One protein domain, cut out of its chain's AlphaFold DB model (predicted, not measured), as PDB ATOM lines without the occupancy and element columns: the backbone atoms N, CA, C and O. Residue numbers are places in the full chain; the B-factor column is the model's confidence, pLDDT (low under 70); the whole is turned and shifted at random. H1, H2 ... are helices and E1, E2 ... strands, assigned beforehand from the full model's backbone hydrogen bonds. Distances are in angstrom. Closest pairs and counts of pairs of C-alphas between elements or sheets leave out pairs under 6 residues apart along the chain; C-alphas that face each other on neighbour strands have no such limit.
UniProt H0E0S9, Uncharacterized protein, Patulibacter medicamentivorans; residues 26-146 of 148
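What this domain is: This is residues 26 to 146 of the 148 residues of an uncharacterized protein of Patulibacter medicamentivorans (UniProt H0E0S9). What shape do these atoms make? A strongly twisted wall of four strands, E1 to E4, has the longest helix, H1, packed on one face by its residues 26 to 32, and the short helices H2, H3, H4 and H6 gather into a cluster past the end strand E4, where H3 meets the sheet. H5 packs on H1 and leads into E1. How is it made up? The printed part has 121 residues with six named helices and four named strands, in the order H1 H2 H3 H4 H5 E1 E2 E3 E4 H6; the sheet runs E1 E2 E3 E4, antiparallel throughout, and the class is mixed, helices and strands. The whole is compact and rounded, with a radius of gyration of the C-alphas of 13.2 A and spans of 38 by 35 by 22 A.

Where its parts are: Where do the first helices lie? H1, residues 26 to 38, begins at C-alpha 26 (45.223, -0.170, -15.487) and is 16.8 A long. H2 is residues 42 to 47, and H3, residues 51 to 60, is 14.4 A long. H4 is residues 67 to 71, and H5 is residues 86 to 90. Where are the strands? E1, residues 93 to 99, is 20.4 A long and begins at C-alpha 93 (49.604, 1.116, -6.209). E2, residues 102 to 109, is 22.9 A long, and E3, residues 112 to 120, is 26.1 A long. E4, residues 134 to 138, is 12.1 A long. Where does the last element end? H6, residues 141 to 145, ends at C-alpha 145 (29.652, 7.888, -1.532).

How they stand to each other: What does H1 meet? H1 is on the sheet, in two layers, a helix on one face of a sheet; the closest C-alphas of H1 and E4 are those of Ala 28 and Trp 134, 6.2 A apart. H1 and H2 form a helical hairpin at a shallow tilt of 18 degrees, opposite ways; they touch, H1 with residues 32 to 36 alone, closest at the C-alphas of Ala 36 and Ala 45, 5.1 A. H1 also touches H5, closest at the C-alphas of Ser 34 and Thr 86, 5.5 A. How do the other helices stand? H4 touches H2, closest at the C-alphas of Gly 42 and Arg 68, 4.2 A, and H3, closest at those of Ala 58 and Cys 67, 4.7 A. H6 touches H3, closest at the C-alphas of Val 57 and Glu 141, 5.1 A. H3 only grazes the sheet, with residues 51 to 57, and H1 and H3 are apart. How do the strands pair? They form a meander, each strand the antiparallel neighbour of the one before; N 95 and O 106, 2.9 A apart, are within hydrogen-bond range between E1 and E2, and N 105 and O 116, 2.9 A, between E2 and E3. Between E3 and E4, at 127 degrees between directions, N 137 and O 117 are 2.8 A apart. Are the helix backbones in range? Every O i to N i+4 pair is within hydrogen-bond range in H1, H2, H3, H5 and H6; H4 has 0 of 1, but 2 of 2 of its O i to N i+3 pairs.

The domain as a whole: How far does it reach? The two C-alphas farthest apart are those of Asp 80 and Gly 125, 38.1 A, and the printed part has no cut. Which links are long? H4 to H5, with 14 residues between them, and E3 to E4, with 13, are long links. Where is confidence low? The mean pLDDT of the printed part is 89.4, with residues 62 to 65 and 123 to 125 of this model under 70.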
ATOM      1  N   GLN A  26      44.657  -1.039 -16.510       95.19
ATOM      2  CA  GLN A  26      45.223  -0.170 -15.487       95.19
ATOM      3  C   GLN A  26      45.293   1.289 -15.944       95.19
ATOM      4  O   GLN A  26      44.981   2.189 -15.165       95.19
ATOM      5  N   THR A  27      45.699   1.530 -17.193       93.12
ATOM      6  CA  THR A  27      45.776   2.878 -17.765       93.12
ATOM      7  C   THR A  27      44.392   3.514 -17.804       93.12
ATOM      8  O   THR A  27      44.250   4.668 -17.416       93.12
ATOM      9  N   ALA A  28      43.357   2.748 -18.167       94.56
ATOM     10  CA  ALA A  28      41.977   3.232 -18.162       94.56
ATOM     11  C   ALA A  28      41.515   3.672 -16.764       94.56
ATOM     12  O   ALA A  28      40.946   4.752 -16.624       94.56
ATOM     13  N   VAL A  29      41.800   2.882 -15.719       96.44
ATOM     14  CA  VAL A  29      41.456   3.254 -14.333       96.44
ATOM     15  C   VAL A  29      42.261   4.461 -13.856       96.44
ATOM     16  O   VAL A  29      41.711   5.348 -13.213       96.44
ATOM     17  N   ARG A  30      43.552   4.532 -14.181       95.94
ATOM     18  CA  ARG A  30      44.412   5.667 -13.823       95.94
ATOM     19  C   ARG A  30      43.946   6.972 -14.477       95.94
ATOM     20  O   ARG A  30      43.879   8.001 -13.803       95.94
ATOM     21  N   ASP A  31      43.603   6.929 -15.761       95.12
ATOM     22  CA  ASP A  31      43.081   8.085 -16.493       95.12
ATOM     23  C   ASP A  31      41.705   8.488 -15.948       95.12
ATOM     24  O   ASP A  31      41.476   9.665 -15.674       95.12
ATOM     25  N   PHE A  32      40.829   7.515 -15.674       95.44
ATOM     26  CA  PHE A  32      39.555   7.750 -14.996       95.44
ATOM     27  C   PHE A  32      39.742   8.453 -13.644       95.44
ATOM     28  O   PHE A  32      39.109   9.479 -13.403       95.44
ATOM     29  N   LEU A  33      40.626   7.951 -12.773       95.94
ATOM     30  CA  LEU A  33      40.908   8.566 -11.472       95.94
ATOM     31  C   LEU A  33      41.504   9.969 -11.625       95.94
ATOM     32  O   LEU A  33      41.186  10.860 -10.842       95.94
ATOM     33  N   SER A  34      42.323  10.196 -12.652       95.12
ATOM     34  CA  SER A  34      42.862  11.524 -12.959       95.12
ATOM     35  C   SER A  34      41.758  12.499 -13.381       95.12
ATOM     36  O   SER A  34      41.740  13.641 -12.927       95.12
ATOM     37  N   GLU A  35      40.812  12.071 -14.213       94.19
ATOM     38  CA  GLU A  35      39.664  12.898 -14.600       94.19
ATOM     39  C   GLU A  35      38.714  13.134 -13.415       94.19
ATOM     40  O   GLU A  35      38.304  14.269 -13.173       94.19
ATOM     41  N   ALA A  36      38.408  12.093 -12.639       93.19
ATOM     42  CA  ALA A  36      37.455  12.148 -11.532       93.19
ATOM     43  C   ALA A  36      37.977  12.924 -10.313       93.19
ATOM     44  O   ALA A  36      37.231  13.704  -9.729       93.19
ATOM     45  N   LEU A  37      39.237  12.713  -9.921       93.31
ATOM     46  CA  LEU A  37      39.797  13.245  -8.673       93.31
ATOM     47  C   LEU A  37      40.659  14.485  -8.902       93.31
ATOM     48  O   LEU A  37      40.474  15.495  -8.228       93.31
ATOM     49  N   ALA A  38      41.593  14.418  -9.856       91.88
ATOM     50  CA  ALA A  38      42.561  15.491 -10.072       91.88
ATOM     51  C   ALA A  38      41.979  16.657 -10.880       91.88
ATOM     52  O   ALA A  38      42.221  17.820 -10.571       91.88
ATOM     53  N   GLN A  39      41.207  16.350 -11.923       90.56
ATOM     54  CA  GLN A  39      40.581  17.369 -12.768       90.56
ATOM     55  C   GLN A  39      39.150  17.707 -12.336       90.56
ATOM     56  O   GLN A  39      38.594  18.688 -12.829       90.56
ATOM     57  N   GLN A  40      38.547  16.894 -11.455       88.75
ATOM     58  CA  GLN A  40      37.129  16.969 -11.074       88.75
ATOM     59  C   GLN A  40      36.195  17.096 -12.290       88.75
ATOM     60  O   GLN A  40      35.154  17.756 -12.262       88.75
ATOM     61  N   ASN A  41      36.576  16.466 -13.401       90.00
ATOM     62  CA  ASN A  41      35.843  16.509 -14.649       90.00
ATOM     63  C   ASN A  41      34.864  15.340 -14.703       90.00
ATOM     64  O   ASN A  41      35.106  14.326 -15.358       90.00
ATOM     65  N   GLY A  42      33.732  15.495 -14.016       89.12
ATOM     66  CA  GLY A  42      32.732  14.434 -13.923       89.12
ATOM     67  C   GLY A  42      32.191  13.970 -15.276       89.12
ATOM     68  O   GLY A  42      31.856  12.802 -15.427       89.12
ATOM     69  N   GLN A  43      32.163  14.843 -16.289       90.56
ATOM     70  CA  GLN A  43      31.764  14.445 -17.639       90.56
ATOM     71  C   GLN A  43      32.767  13.454 -18.239       90.56
ATOM     72  O   GLN A  43      32.367  12.362 -18.631       90.56
ATOM     73  N   ARG A  44      34.060  13.805 -18.247       91.25
ATOM     74  CA  ARG A  44      35.113  12.925 -18.775       91.25
ATOM     75  C   ARG A  44      35.260  11.651 -17.958       91.25
ATOM     76  O   ARG A  44      35.464  10.595 -18.540       91.25
ATOM     77  N   ALA A  45      35.114  11.733 -16.637       92.94
ATOM     78  CA  ALA A  45      35.121  10.563 -15.768       92.94
ATOM     79  C   ALA A  45      34.014   9.571 -16.160       92.94
ATOM     80  O   ALA A  45      34.286   8.383 -16.317       92.94
ATOM     81  N   CYS A  46      32.787  10.047 -16.401       92.44
ATOM     82  CA  CYS A  46      31.676   9.190 -16.821       92.44
ATOM     83  C   CYS A  46      31.891   8.532 -18.188       92.44
ATOM     84  O   CYS A  46      31.379   7.433 -18.392       92.44
ATOM     85  N   ASP A  47      32.662   9.132 -19.100       92.56
ATOM     86  CA  ASP A  47      32.954   8.523 -20.405       92.56
ATOM     87  C   ASP A  47      33.825   7.248 -20.295       92.56
ATOM     88  O   ASP A  47      33.859   6.445 -21.229       92.56
ATOM     89  N   PHE A  48      34.487   7.006 -19.153       94.06
ATOM     90  CA  PHE A  48      35.171   5.731 -18.870       94.06
ATOM     91  C   PHE A  48      34.228   4.629 -18.384       94.06
ATOM     92  O   PHE A  48      34.620   3.462 -18.359       94.06
ATOM     93  N   LEU A  49      33.008   4.972 -17.970       93.75
ATOM     94  CA  LEU A  49      32.045   4.036 -17.402       93.75
ATOM     95  C   LEU A  49      31.093   3.522 -18.485       93.75
ATOM     96  O   LEU A  49      30.704   4.256 -19.394       93.75
ATOM     97  N   THR A  50      30.644   2.275 -18.346       93.44
ATOM     98  CA  THR A  50      29.493   1.795 -19.120       93.44
ATOM     99  C   THR A  50      28.214   2.505 -18.687       93.44
ATOM    100  O   THR A  50      28.115   3.035 -17.579       93.44
ATOM    101  N   GLN A  51      27.188   2.491 -19.542       91.31
ATOM    102  CA  GLN A  51      25.904   3.120 -19.223       91.31
ATOM    103  C   GLN A  51      25.289   2.564 -17.926       91.31
ATOM    104  O   GLN A  51      24.711   3.319 -17.144       91.31
ATOM    105  N   GLU A  52      25.439   1.263 -17.669       91.81
ATOM    106  CA  GLU A  52      24.976   0.637 -16.427       91.81
ATOM    107  C   GLU A  52      25.753   1.160 -15.208       91.81
ATOM    108  O   GLU A  52      25.149   1.542 -14.205       91.81
ATOM    109  N   ALA A  53      27.083   1.249 -15.297       93.75
ATOM    110  CA  ALA A  53      27.910   1.790 -14.222       93.75
ATOM    111  C   ALA A  53      27.597   3.269 -13.940       93.75
ATOM    112  O   ALA A  53      27.500   3.671 -12.781       93.75
ATOM    113  N   GLN A  54      27.349   4.072 -14.981       92.56
ATOM    114  CA  GLN A  54      26.910   5.463 -14.821       92.56
ATOM    115  C   GLN A  54      25.590   5.561 -14.038       92.56
ATOM    116  O   GLN A  54      25.446   6.443 -13.190       92.56
ATOM    117  N   GLN A  55      24.636   4.655 -14.287       91.06
ATOM    118  CA  GLN A  55      23.372   4.602 -13.545       91.06
ATOM    119  C   GLN A  55      23.579   4.199 -12.080       91.06
ATOM    120  O   GLN A  55      22.944   4.783 -11.203       91.06
ATOM    121  N   LYS A  56      24.482   3.248 -11.798       91.69
ATOM    122  CA  LYS A  56      24.830   2.854 -10.420       91.69
ATOM    123  C   LYS A  56      25.442   4.015  -9.640       91.69
ATOM    124  O   LYS A  56      24.989   4.308  -8.538       91.69
ATOM    125  N   VAL A  57      26.401   4.722 -10.240       91.50
ATOM    126  CA  VAL A  57      27.021   5.921  -9.650       91.50
ATOM    127  C   VAL A  57      25.979   7.009  -9.388       91.50
ATOM    128  O   VAL A  57      25.908   7.530  -8.276       91.50
ATOM    129  N   ALA A  58      25.125   7.302 -10.373       89.88
ATOM    130  CA  ALA A  58      24.036   8.268 -10.237       89.88
ATOM    131  C   ALA A  58      23.069   7.909  -9.094       89.88
ATOM    132  O   ALA A  58      22.670   8.774  -8.316       89.88
ATOM    133  N   ALA A  59      22.718   6.626  -8.960       88.62
ATOM    134  CA  ALA A  59      21.848   6.140  -7.893       88.62
ATOM    135  C   ALA A  59      22.524   6.169  -6.510       88.62
ATOM    136  O   ALA A  59      21.842   6.355  -5.500       88.62
ATOM    137  N   ALA A  60      23.850   6.014  -6.451       86.50
ATOM    138  CA  ALA A  60      24.608   5.958  -5.202       86.50
ATOM    139  C   ALA A  60      24.588   7.285  -4.420       86.50
ATOM    140  O   ALA A  60      24.691   7.268  -3.193       86.50
ATOM    141  N   GLN A  61      24.394   8.427  -5.091       75.69
ATOM    142  CA  GLN A  61      24.235   9.732  -4.431       75.69
ATOM    143  C   GLN A  61      22.787  10.077  -4.030       75.69
ATOM    144  O   GLN A  61      22.554  11.122  -3.418       75.69
ATOM    145  N   GLY A  62      21.808   9.211  -4.314       67.94
ATOM    146  CA  GLY A  62      20.395   9.434  -3.991       67.94
ATOM    147  C   GLY A  62      19.539   9.854  -5.193       67.94
ATOM    148  O   GLY A  62      19.879   9.612  -6.347       67.94
ATOM    149  N   VAL A  63      18.354  10.419  -4.929       53.47
ATOM    150  CA  VAL A  63      17.307  10.586  -5.954       53.47
ATOM    151  C   VAL A  63      17.670  11.684  -6.967       53.47
ATOM    152  O   VAL A  63      17.590  12.868  -6.652       53.47
ATOM    153  N   GLY A  64      17.978  11.281  -8.207       56.81
ATOM    154  CA  GLY A  64      17.917  12.138  -9.401       56.81
ATOM    155  C   GLY A  64      19.222  12.784  -9.885       56.81
ATOM    156  O   GLY A  64      19.148  13.659 -10.744       56.81
ATOM    157  N   GLY A  65      20.390  12.390  -9.368       65.56
ATOM    158  CA  GLY A  65      21.677  12.927  -9.832       65.56
ATOM    159  C   GLY A  65      22.094  12.388 -11.205       65.56
ATOM    160  O   GLY A  65      21.814  11.235 -11.532       65.56
ATOM    161  N   ALA A  66      22.782  13.196 -12.018       85.06
ATOM    162  CA  ALA A  66      23.499  12.679 -13.182       85.06
ATOM    163  C   ALA A  66      24.845  12.066 -12.747       85.06
ATOM    164  O   ALA A  66      25.433  12.478 -11.744       85.06
ATOM    165  N   CYS A  67      25.380  11.118 -13.530       88.50
ATOM    166  CA  CYS A  67      26.721  10.563 -13.288       88.50
ATOM    167  C   CYS A  67      27.770  11.683 -13.161       88.50
ATOM    168  O   CYS A  67      28.583  11.677 -12.240       88.50
ATOM    169  N   ARG A  68      27.687  12.692 -14.041       89.12
ATOM    170  CA  ARG A  68      28.576  13.858 -14.033       89.12
ATOM    171  C   ARG A  68      28.597  14.551 -12.669       89.12
ATOM    172  O   ARG A  68      29.674  14.789 -12.136       89.12
ATOM    173  N   ASP A  69      27.422  14.847 -12.123       87.94
ATOM    174  CA  ASP A  69      27.278  15.599 -10.871       87.94
ATOM    175  C   ASP A  69      27.829  14.804  -9.679       87.94
ATOM    176  O   ASP A  69      28.311  15.372  -8.701       87.94
ATOM    177  N   SER A  70      27.805  13.471  -9.779       88.06
ATOM    178  CA  SER A  70      28.296  12.583  -8.723       88.06
ATOM    179  C   SER A  70      29.809  12.713  -8.525       88.06
ATOM    180  O   SER A  70      30.294  12.677  -7.392       88.06
ATOM    181  N   PHE A  71      30.561  12.922  -9.608       89.38
ATOM    182  CA  PHE A  71      32.017  13.044  -9.554       89.38
ATOM    183  C   PHE A  71      32.522  14.440  -9.168       89.38
ATOM    184  O   PHE A  71      33.684  14.563  -8.798       89.38
ATOM    185  N   GLU A  72      31.674  15.474  -9.141       83.81
ATOM    186  CA  GLU A  72      32.071  16.812  -8.652       83.81
ATOM    187  C   GLU A  72      32.475  16.808  -7.167       83.81
ATOM    188  O   GLU A  72      33.165  17.708  -6.695       83.81
ATOM    189  N   LYS A  73      32.041  15.791  -6.414       80.69
ATOM    190  CA  LYS A  73      32.375  15.592  -4.996       80.69
ATOM    191  C   LYS A  73      33.170  14.314  -4.758       80.69
ATOM    192  O   LYS A  73      33.262  13.871  -3.613       80.69
ATOM    193  N   ALA A  74      33.689  13.695  -5.817       87.75
ATOM    194  CA  ALA A  74      34.483  12.494  -5.661       87.75
ATOM    195  C   ALA A  74      35.760  12.806  -4.887       87.75
ATOM    196  O   ALA A  74      36.410  13.829  -5.110       87.75
ATOM    197  N   TYR A  75      36.121  11.917  -3.973       89.88
ATOM    198  CA  TYR A  75      37.370  12.037  -3.243       89.88
ATOM    199  C   TYR A  75      37.945  10.661  -2.934       89.88
ATOM    200  O   TYR A  75      37.234   9.674  -2.738       89.88
ATOM    201  N   LEU A  76      39.267  10.623  -2.856       91.38
ATOM    202  CA  LEU A  76      40.035   9.486  -2.389       91.38
ATOM    203  C   LEU A  76      41.086  10.011  -1.420       91.38
ATOM    204  O   LEU A  76      41.606  11.114  -1.582       91.38
ATOM    205  N   THR A  77      41.373   9.234  -0.389       90.50
ATOM    206  CA  THR A  77      42.389   9.563   0.607       90.50
ATOM    207  C   THR A  77      43.337   8.388   0.697       90.50
ATOM    208  O   THR A  77      42.874   7.246   0.761       90.50
ATOM    209  N   ASP A  78      44.630   8.675   0.677       89.25
ATOM    210  CA  ASP A  78      45.703   7.716   0.891       89.25
ATOM    211  C   ASP A  78      46.446   8.020   2.208       89.25
ATOM    212  O   ASP A  78      45.932   8.716   3.087       89.25
ATOM    213  N   LYS A  79      47.653   7.466   2.376       86.75
ATOM    214  CA  LYS A  79      48.478   7.687   3.574       86.75
ATOM    215  C   LYS A  79      49.026   9.117   3.706       86.75
ATOM    216  O   LYS A  79      49.358   9.523   4.818       86.75
ATOM    217  N   ASP A  80      49.148   9.848   2.600       87.06
ATOM    218  CA  ASP A  80      49.752  11.181   2.532       87.06
ATOM    219  C   ASP A  80      48.685  12.292   2.466       87.06
ATOM    220  O   ASP A  80      48.992  13.462   2.708       87.06
ATOM    221  N   GLY A  81      47.419  11.944   2.213       88.88
ATOM    222  CA  GLY A  81      46.282  12.853   2.304       88.88
ATOM    223  C   GLY A  81      45.250  12.626   1.205       88.88
ATOM    224  O   GLY A  81      44.982  11.504   0.790       88.88
ATOM    225  N   ILE A  82      44.597  13.703   0.767       89.62
ATOM    226  CA  ILE A  82      43.613  13.642  -0.319       89.62
ATOM    227  C   ILE A  82      44.351  13.507  -1.655       89.62
ATOM    228  O   ILE A  82      45.205  14.331  -1.982       89.62
ATOM    229  N   VAL A  83      43.964  12.513  -2.451       90.81
ATOM    230  CA  VAL A  83      44.421  12.338  -3.833       90.81
ATOM    231  C   VAL A  83      43.696  13.367  -4.703       90.81
ATOM    232  O   VAL A  83      42.529  13.182  -5.042       90.81
ATOM    233  N   GLN A  84      44.364  14.477  -5.017       90.69
ATOM    234  CA  GLN A  84      43.753  15.647  -5.677       90.69
ATOM    235  C   GLN A  84      44.521  16.150  -6.908       90.69
ATOM    236  O   GLN A  84      44.150  17.163  -7.495       90.69
ATOM    237  N   ASP A  85      45.599  15.476  -7.302       91.25
ATOM    238  CA  ASP A  85      46.364  15.820  -8.497       91.25
ATOM    239  C   ASP A  85      46.844  14.563  -9.237       91.25
ATOM    240  O   ASP A  85      46.788  13.439  -8.732       91.25
ATOM    241  N   THR A  86      47.281  14.748 -10.483       90.19
ATOM    242  CA  THR A  86      47.710  13.643 -11.347       90.19
ATOM    243  C   THR A  86      48.974  12.954 -10.830       90.19
ATOM    244  O   THR A  86      49.170  11.777 -11.118       90.19
ATOM    245  N   ALA A  87      49.840  13.644 -10.081       91.62
ATOM    246  CA  ALA A  87      51.021  13.012  -9.497       91.62
ATOM    247  C   ALA A  87      50.603  12.043  -8.381       91.62
ATOM    248  O   ALA A  87      50.983  10.879  -8.433       91.62
ATOM    249  N   ALA A  88      49.708  12.469  -7.486       92.62
ATOM    250  CA  ALA A  88      49.142  11.619  -6.441       92.62
ATOM    251  C   ALA A  88      48.410  10.394  -7.019       92.62
ATOM    252  O   ALA A  88      48.576   9.288  -6.520       92.62
ATOM    253  N   VAL A  89      47.651  10.552  -8.115       93.00
ATOM    254  CA  VAL A  89      47.024   9.404  -8.804       93.00
ATOM    255  C   VAL A  89      48.071   8.440  -9.375       93.00
ATOM    256  O   VAL A  89      47.868   7.226  -9.351       93.00
ATOM    257  N   ASN A  90      49.188   8.956  -9.894       91.69
ATOM    258  CA  ASN A  90      50.266   8.135 -10.450       91.69
ATOM    259  C   ASN A  90      51.070   7.371  -9.393       91.69
ATOM    260  O   ASN A  90      51.643   6.336  -9.740       91.69
ATOM    261  N   ASP A  91      51.095   7.872  -8.159       92.88
ATOM    262  CA  ASP A  91      51.795   7.265  -7.023       92.88
ATOM    263  C   ASP A  91      50.973   6.161  -6.327       92.88
ATOM    264  O   ASP A  91      51.506   5.437  -5.481       92.88
ATOM    265  N   LEU A  92      49.697   5.982  -6.697       93.50
ATOM    266  CA  LEU A  92      48.871   4.872  -6.216       93.50
ATOM    267  C   LEU A  92      49.426   3.518  -6.683       93.50
ATOM    268  O   LEU A  92      49.967   3.383  -7.783       93.50
ATOM    269  N   ASP A  93      49.236   2.488  -5.858       94.69
ATOM    270  CA  ASP A  93      49.604   1.116  -6.209       94.69
ATOM    271  C   ASP A  93      48.438   0.435  -6.933       94.69
ATOM    272  O   ASP A  93      47.304   0.410  -6.447       94.69
ATOM    273  N   PHE A  94      48.721  -0.121  -8.108       95.44
ATOM    274  CA  PHE A  94      47.746  -0.775  -8.965       95.44
ATOM    275  C   PHE A  94      48.168  -2.222  -9.197       95.44
ATOM    276  O   PHE A  94      49.293  -2.494  -9.617       95.44
ATOM    277  N   SER A  95      47.226  -3.146  -9.051       96.19
ATOM    278  CA  SER A  95      47.385  -4.516  -9.539       96.19
ATOM    279  C   SER A  95      46.245  -4.871 -10.482       96.19
ATOM    280  O   SER A  95      45.104  -4.467 -10.268       96.19
ATOM    281  N   THR A  96      46.562  -5.599 -11.549       96.50
ATOM    282  CA  THR A  96      45.605  -5.924 -12.610       96.50
ATOM    283  C   THR A  96      45.589  -7.422 -12.849       96.50
ATOM    284  O   THR A  96      46.642  -8.037 -13.013       96.50
ATOM    285  N   THR A  97      44.389  -7.985 -12.920       96.00
ATOM    286  CA  THR A  97      44.142  -9.344 -13.405       96.00
ATOM    287  C   THR A  97      43.257  -9.245 -14.637       96.00
ATOM    288  O   THR A  97      42.186  -8.649 -14.564       96.00
ATOM    289  N   THR A  98      43.682  -9.836 -15.750       94.50
ATOM    290  CA  THR A  98      42.932  -9.837 -17.014       94.50
ATOM    291  C   THR A  98      42.562 -11.266 -17.394       94.50
ATOM    292  O   THR A  98      43.406 -12.158 -17.317       94.50
ATOM    293  N   ASP A  99      41.319 -11.470 -17.824       92.94
ATOM    294  CA  ASP A  99      40.797 -12.735 -18.344       92.94
ATOM    295  C   ASP A  99      39.947 -12.462 -19.594       92.94
ATOM    296  O   ASP A  99      38.803 -12.009 -19.510       92.94
ATOM    297  N   GLY A 100      40.541 -12.682 -20.770       92.19
ATOM    298  CA  GLY A 100      39.926 -12.355 -22.057       92.19
ATOM    299  C   GLY A 100      39.526 -10.879 -22.143       92.19
ATOM    300  O   GLY A 100      40.357  -9.994 -21.950       92.19
ATOM    301  N   ASP A 101      38.240 -10.633 -22.393       94.12
ATOM    302  CA  ASP A 101      37.655  -9.292 -22.531       94.12
ATOM    303  C   ASP A 101      37.260  -8.657 -21.188       94.12
ATOM    304  O   ASP A 101      36.540  -7.661 -21.160       94.12
ATOM    305  N   LYS A 102      37.690  -9.231 -20.060       96.25
ATOM    306  CA  LYS A 102      37.405  -8.720 -18.716       96.25
ATOM    307  C   LYS A 102      38.688  -8.448 -17.955       96.25
ATOM    308  O   LYS A 102      39.677  -9.167 -18.091       96.25
ATOM    309  N   ALA A 103      38.652  -7.437 -17.101       97.25
ATOM    310  CA  ALA A 103      39.745  -7.148 -16.193       97.25
ATOM    311  C   ALA A 103      39.237  -6.715 -14.820       97.25
ATOM    312  O   ALA A 103      38.174  -6.116 -14.670       97.25
ATOM    313  N   THR A 104      40.038  -7.001 -13.805       98.00
ATOM    314  CA  THR A 104      39.884  -6.456 -12.463       98.00
ATOM    315  C   THR A 104      41.133  -5.663 -12.139       98.00
ATOM    316  O   THR A 104      42.235  -6.214 -12.134       98.00
ATOM    317  N   VAL A 105      40.958  -4.377 -11.859       98.00
ATOM    318  CA  VAL A 105      42.029  -3.489 -11.412       98.00
ATOM    319  C   VAL A 105      41.782  -3.158  -9.951       98.00
ATOM    320  O   VAL A 105      40.733  -2.637  -9.581       98.00
ATOM    321  N   VAL A 106      42.761  -3.466  -9.117       97.75
ATOM    322  CA  VAL A 106      42.759  -3.135  -7.699       97.75
ATOM    323  C   VAL A 106      43.693  -1.956  -7.482       97.75
ATOM    324  O   VAL A 106      44.859  -2.023  -7.867       97.75
ATOM    325  N   VAL A 107      43.182  -0.899  -6.857       96.62
ATOM    326  CA  VAL A 107      43.917   0.323  -6.523       96.62
ATOM    327  C   VAL A 107      44.034   0.420  -5.012       96.62
ATOM    328  O   VAL A 107      43.022   0.446  -4.310       96.62
ATOM    329  N   LYS A 108      45.262   0.485  -4.504       94.94
ATOM    330  CA  LYS A 108      45.534   0.700  -3.084       94.94
ATOM    331  C   LYS A 108      45.873   2.162  -2.836       94.94
ATOM    332  O   LYS A 108      46.797   2.706  -3.439       94.94
ATOM    333  N   ALA A 109      45.134   2.769  -1.915       91.81
ATOM    334  CA  ALA A 109      45.308   4.138  -1.452       91.81
ATOM    335  C   ALA A 109      45.451   4.118   0.076       91.81
ATOM    336  O   ALA A 109      44.465   4.144   0.814       91.81
ATOM    337  N   GLY A 110      46.691   4.003   0.563       88.56
ATOM    338  CA  GLY A 110      46.953   3.759   1.985       88.56
ATOM    339  C   GLY A 110      46.331   2.435   2.446       88.56
ATOM    340  O   GLY A 110      46.605   1.390   1.862       88.56
ATOM    341  N   ASP A 111      45.473   2.494   3.467       86.56
ATOM    342  CA  ASP A 111      44.758   1.327   4.009       86.56
ATOM    343  C   ASP A 111      43.457   0.998   3.251       86.56
ATOM    344  O   ASP A 111      42.761   0.039   3.593       86.56
ATOM    345  N   ARG A 112      43.098   1.792   2.232       88.94
ATOM    346  CA  ARG A 112      41.903   1.567   1.409       88.94
ATOM    347  C   ARG A 112      42.258   0.784   0.153       88.94
ATOM    348  O   ARG A 112      43.245   1.073  -0.521       88.94
ATOM    349  N   GLU A 113      41.390  -0.157  -0.194       93.50
ATOM    350  CA  GLU A 113      41.434  -0.895  -1.452       93.50
ATOM    351  C   GLU A 113      40.171  -0.578  -2.259       93.50
ATOM    352  O   GLU A 113      39.056  -0.745  -1.769       93.50
ATOM    353  N   LEU A 114      40.348  -0.122  -3.498       95.56
ATOM    354  CA  LEU A 114      39.273   0.021  -4.474       95.56
ATOM    355  C   LEU A 114      39.422  -1.063  -5.532       95.56
ATOM    356  O   LEU A 114      40.515  -1.285  -6.052       95.56
ATOM    357  N   ARG A 115      38.318  -1.717  -5.879       97.31
ATOM    358  CA  ARG A 115      38.285  -2.732  -6.927       97.31
ATOM    359  C   ARG A 115      37.401  -2.257  -8.064       97.31
ATOM    360  O   ARG A 115      36.203  -2.094  -7.873       97.31
ATOM    361  N   PHE A 116      38.005  -2.094  -9.232       98.00
ATOM    362  CA  PHE A 116      37.331  -1.751 -10.472       98.00
ATOM    363  C   PHE A 116      37.198  -2.992 -11.337       98.00
ATOM    364  O   PHE A 116      38.167  -3.721 -11.562       98.00
ATOM    365  N   GLU A 117      35.994  -3.207 -11.838       97.81
ATOM    366  CA  GLU A 117      35.713  -4.217 -12.847       97.81
ATOM    367  C   GLU A 117      35.626  -3.520 -14.199       97.81
ATOM    368  O   GLU A 117      34.976  -2.478 -14.326       97.81
ATOM    369  N   LEU A 118      36.299  -4.077 -15.200       97.31
ATOM    370  CA  LEU A 118      36.345  -3.538 -16.547       97.31
ATOM    371  C   LEU A 118      35.998  -4.609 -17.569       97.31
ATOM    372  O   LEU A 118      36.306  -5.790 -17.389       97.31
ATOM    373  N   GLU A 119      35.431  -4.160 -18.678       95.56
ATOM    374  CA  GLU A 119      35.243  -4.966 -19.875       95.56
ATOM    375  C   GLU A 119      35.780  -4.245 -21.108       95.56
ATOM    376  O   GLU A 119      35.838  -3.012 -21.159       95.56
ATOM    377  N   HIS A 120      36.194  -5.024 -22.099       91.94
ATOM    378  CA  HIS A 120      36.560  -4.507 -23.403       91.94
ATOM    379  C   HIS A 120      35.285  -4.112 -24.155       91.94
ATOM    380  O   HIS A 120      34.351  -4.902 -24.290       91.94
ATOM    381  N   SER A 121      35.239  -2.881 -24.648       85.69
ATOM    382  CA  SER A 121      34.089  -2.324 -25.347       85.69
ATOM    383  C   SER A 121      34.562  -1.529 -26.557       85.69
ATOM    384  O   SER A 121      35.567  -0.822 -26.496       85.69
ATOM    385  N   GLU A 122      33.810  -1.599 -27.657       74.31
ATOM    386  CA  GLU A 122      34.027  -0.714 -28.812       74.31
ATOM    387  C   GLU A 122      33.725   0.756 -28.485       74.31
ATOM    388  O   GLU A 122      34.050   1.645 -29.272       74.31
ATOM    389  N   GLY A 123      33.148   1.008 -27.306       67.50
ATOM    390  CA  GLY A 123      32.890   2.335 -26.798       67.50
ATOM    391  C   GLY A 123      31.450   2.808 -26.972       67.50
ATOM    392  O   GLY A 123      30.571   2.079 -27.429       67.50
ATOM    393  N   LEU A 124      31.198   4.052 -26.569       68.00
ATOM    394  CA  LEU A 124      29.913   4.742 -26.696       68.00
ATOM    395  C   LEU A 124      29.772   5.472 -28.046       68.00
ATOM    396  O   LEU A 124      28.700   6.003 -28.345       68.00
ATOM    397  N   GLY A 125      30.832   5.513 -28.860       67.31
ATOM    398  CA  GLY A 125      30.846   6.109 -30.195       67.31
ATOM    399  C   GLY A 125      30.824   7.638 -30.184       67.31
ATOM    400  O   GLY A 125      30.296   8.250 -31.116       67.31
ATOM    401  N   ASN A 126      31.347   8.275 -29.131       71.44
ATOM    402  CA  ASN A 126      31.285   9.729 -28.958       71.44
ATOM    403  C   ASN A 126      32.657  10.415 -29.177       71.44
ATOM    404  O   ASN A 126      33.708   9.791 -29.089       71.44
ATOM    405  N   LEU A 127      32.665  11.716 -29.507       71.00
ATOM    406  CA  LEU A 127      33.899  12.450 -29.865       71.00
ATOM    407  C   LEU A 127      34.896  12.581 -28.697       71.00
ATOM    408  O   LEU A 127      36.087  12.797 -28.922       71.00
ATOM    409  N   TYR A 128      34.403  12.497 -27.462       74.56
ATOM    410  CA  TYR A 128      35.188  12.695 -26.241       74.56
ATOM    411  C   TYR A 128      35.571  11.379 -25.565       74.56
ATOM    412  O   TYR A 128      36.113  11.384 -24.463       74.56
ATOM    413  N   GLU A 129      35.336  10.272 -26.258       79.12
ATOM    414  CA  GLU A 129      35.546   8.934 -25.763       79.12
ATOM    415  C   GLU A 129      37.015   8.695 -25.376       79.12
ATOM    416  O   GLU A 129      37.936   9.078 -26.116       79.12
ATOM    417  N   PRO A 130      37.260   8.046 -24.225       84.62
ATOM    418  CA  PRO A 130      38.583   7.597 -23.854       84.62
ATOM    419  C   PRO A 130      39.234   6.779 -24.967       84.62
ATOM    420  O   PRO A 130      38.638   5.867 -25.535       84.62
ATOM    421  N   LYS A 131      40.516   7.061 -25.227       86.25
ATOM    422  CA  LYS A 131      41.328   6.379 -26.254       86.25
ATOM    423  C   LYS A 131      41.660   4.918 -25.925       86.25
ATOM    424  O   LYS A 131      42.412   4.294 -26.662       86.25
ATOM    425  N   THR A 132      41.173   4.418 -24.798       88.56
ATOM    426  CA  THR A 132      41.342   3.043 -24.338       88.56
ATOM    427  C   THR A 132      40.088   2.245 -24.689       88.56
ATOM    428  O   THR A 132      38.995   2.814 -24.640       88.56
ATOM    429  N   PRO A 133      40.189   0.951 -25.017       91.00
ATOM    430  CA  PRO A 133      39.014   0.115 -25.258       91.00
ATOM    431  C   PRO A 133      38.372  -0.425 -23.967       91.00
ATOM    432  O   PRO A 133      37.329  -1.067 -24.014       91.00
ATOM    433  N   TRP A 134      38.970  -0.184 -22.798       94.44
ATOM    434  CA  TRP A 134      38.441  -0.672 -21.524       94.44
ATOM    435  C   TRP A 134      37.399   0.282 -20.942       94.44
ATOM    436  O   TRP A 134      37.637   1.489 -20.837       94.44
ATOM    437  N   ARG A 135      36.247  -0.249 -20.532       94.94
ATOM    438  CA  ARG A 135      35.194   0.503 -19.838       94.94
ATOM    439  C   ARG A 135      34.955  -0.078 -18.456       94.94
ATOM    440  O   ARG A 135      34.932  -1.292 -18.285       94.94
ATOM    441  N   ILE A 136      34.776   0.797 -17.474       96.56
ATOM    442  CA  ILE A 136      34.501   0.438 -16.083       96.56
ATOM    443  C   ILE A 136      33.027   0.038 -15.969       96.56
ATOM    444  O   ILE A 136      32.136   0.841 -16.253       96.56
ATOM    445  N   VAL A 137      32.773  -1.198 -15.540       96.69
ATOM    446  CA  VAL A 137      31.423  -1.754 -15.329       96.69
ATOM    447  C   VAL A 137      30.972  -1.687 -13.865       96.69
ATOM    448  O   VAL A 137      29.776  -1.804 -13.579       96.69
ATOM    449  N   GLY A 138      31.904  -1.455 -12.935       96.06
ATOM    450  CA  GLY A 138      31.616  -1.310 -11.508       96.06
ATOM    451  C   GLY A 138      32.833  -0.908 -10.671       96.06
ATOM    452  O   GLY A 138      33.972  -0.985 -11.141       96.06
ATOM    453  N   GLY A 139      32.582  -0.482  -9.428       94.06
ATOM    454  CA  GLY A 139      33.622  -0.149  -8.444       94.06
ATOM    455  C   GLY A 139      33.921   1.343  -8.287       94.06
ATOM    456  O   GLY A 139      34.807   1.715  -7.520       94.06
ATOM    457  N   ALA A 140      33.189   2.211  -8.989       94.31
ATOM    458  CA  ALA A 140      33.364   3.664  -8.935       94.31
ATOM    459  C   ALA A 140      32.502   4.343  -7.851       94.31
ATOM    460  O   ALA A 140      32.794   5.460  -7.429       94.31
ATOM    461  N   GLU A 141      31.459   3.670  -7.369       92.69
ATOM    462  CA  GLU A 141      30.511   4.153  -6.362       92.69
ATOM    463  C   GLU A 141      31.167   4.549  -5.018       92.69
ATOM    464  O   GLU A 141      30.783   5.578  -4.447       92.69
ATOM    465  N   PRO A 142      32.186   3.821  -4.510       91.62
ATOM    466  CA  PRO A 142      32.952   4.224  -3.328       91.62
ATOM    467  C   PRO A 142      33.518   5.648  -3.386       91.62
ATOM    468  O   PRO A 142      33.551   6.345  -2.371       91.62
ATOM    469  N   LEU A 143      33.926   6.108  -4.576       90.31
ATOM    470  CA  LEU A 143      34.521   7.437  -4.761       90.31
ATOM    471  C   LEU A 143      33.511   8.562  -4.531       90.31
ATOM    472  O   LEU A 143      33.892   9.644  -4.095       90.31
ATOM    473  N   VAL A 144      32.231   8.312  -4.823       89.69
ATOM    474  CA  VAL A 144      31.170   9.330  -4.771       89.69
ATOM    475  C   VAL A 144      30.312   9.241  -3.511       89.69
ATOM    476  O   VAL A 144      29.599  10.189  -3.190       89.69
ATOM    477  N   THR A 145      30.365   8.113  -2.801       86.00
ATOM    478  CA  THR A 145      29.652   7.888  -1.532       86.00
ATOM    479  C   THR A 145      30.547   8.083  -0.312       86.00
ATOM    480  O   THR A 145      30.044   8.303   0.789       86.00
ATOM    481  N   GLY A 146      31.869   7.990  -0.484       70.56
ATOM    482  CA  GLY A 146      32.820   7.982   0.623       70.56
ATOM    483  C   GLY A 146      32.868   6.662   1.398       70.56
ATOM    484  O   GLY A 146      33.648   6.550   2.341       70.56
TER     485      GLY A 146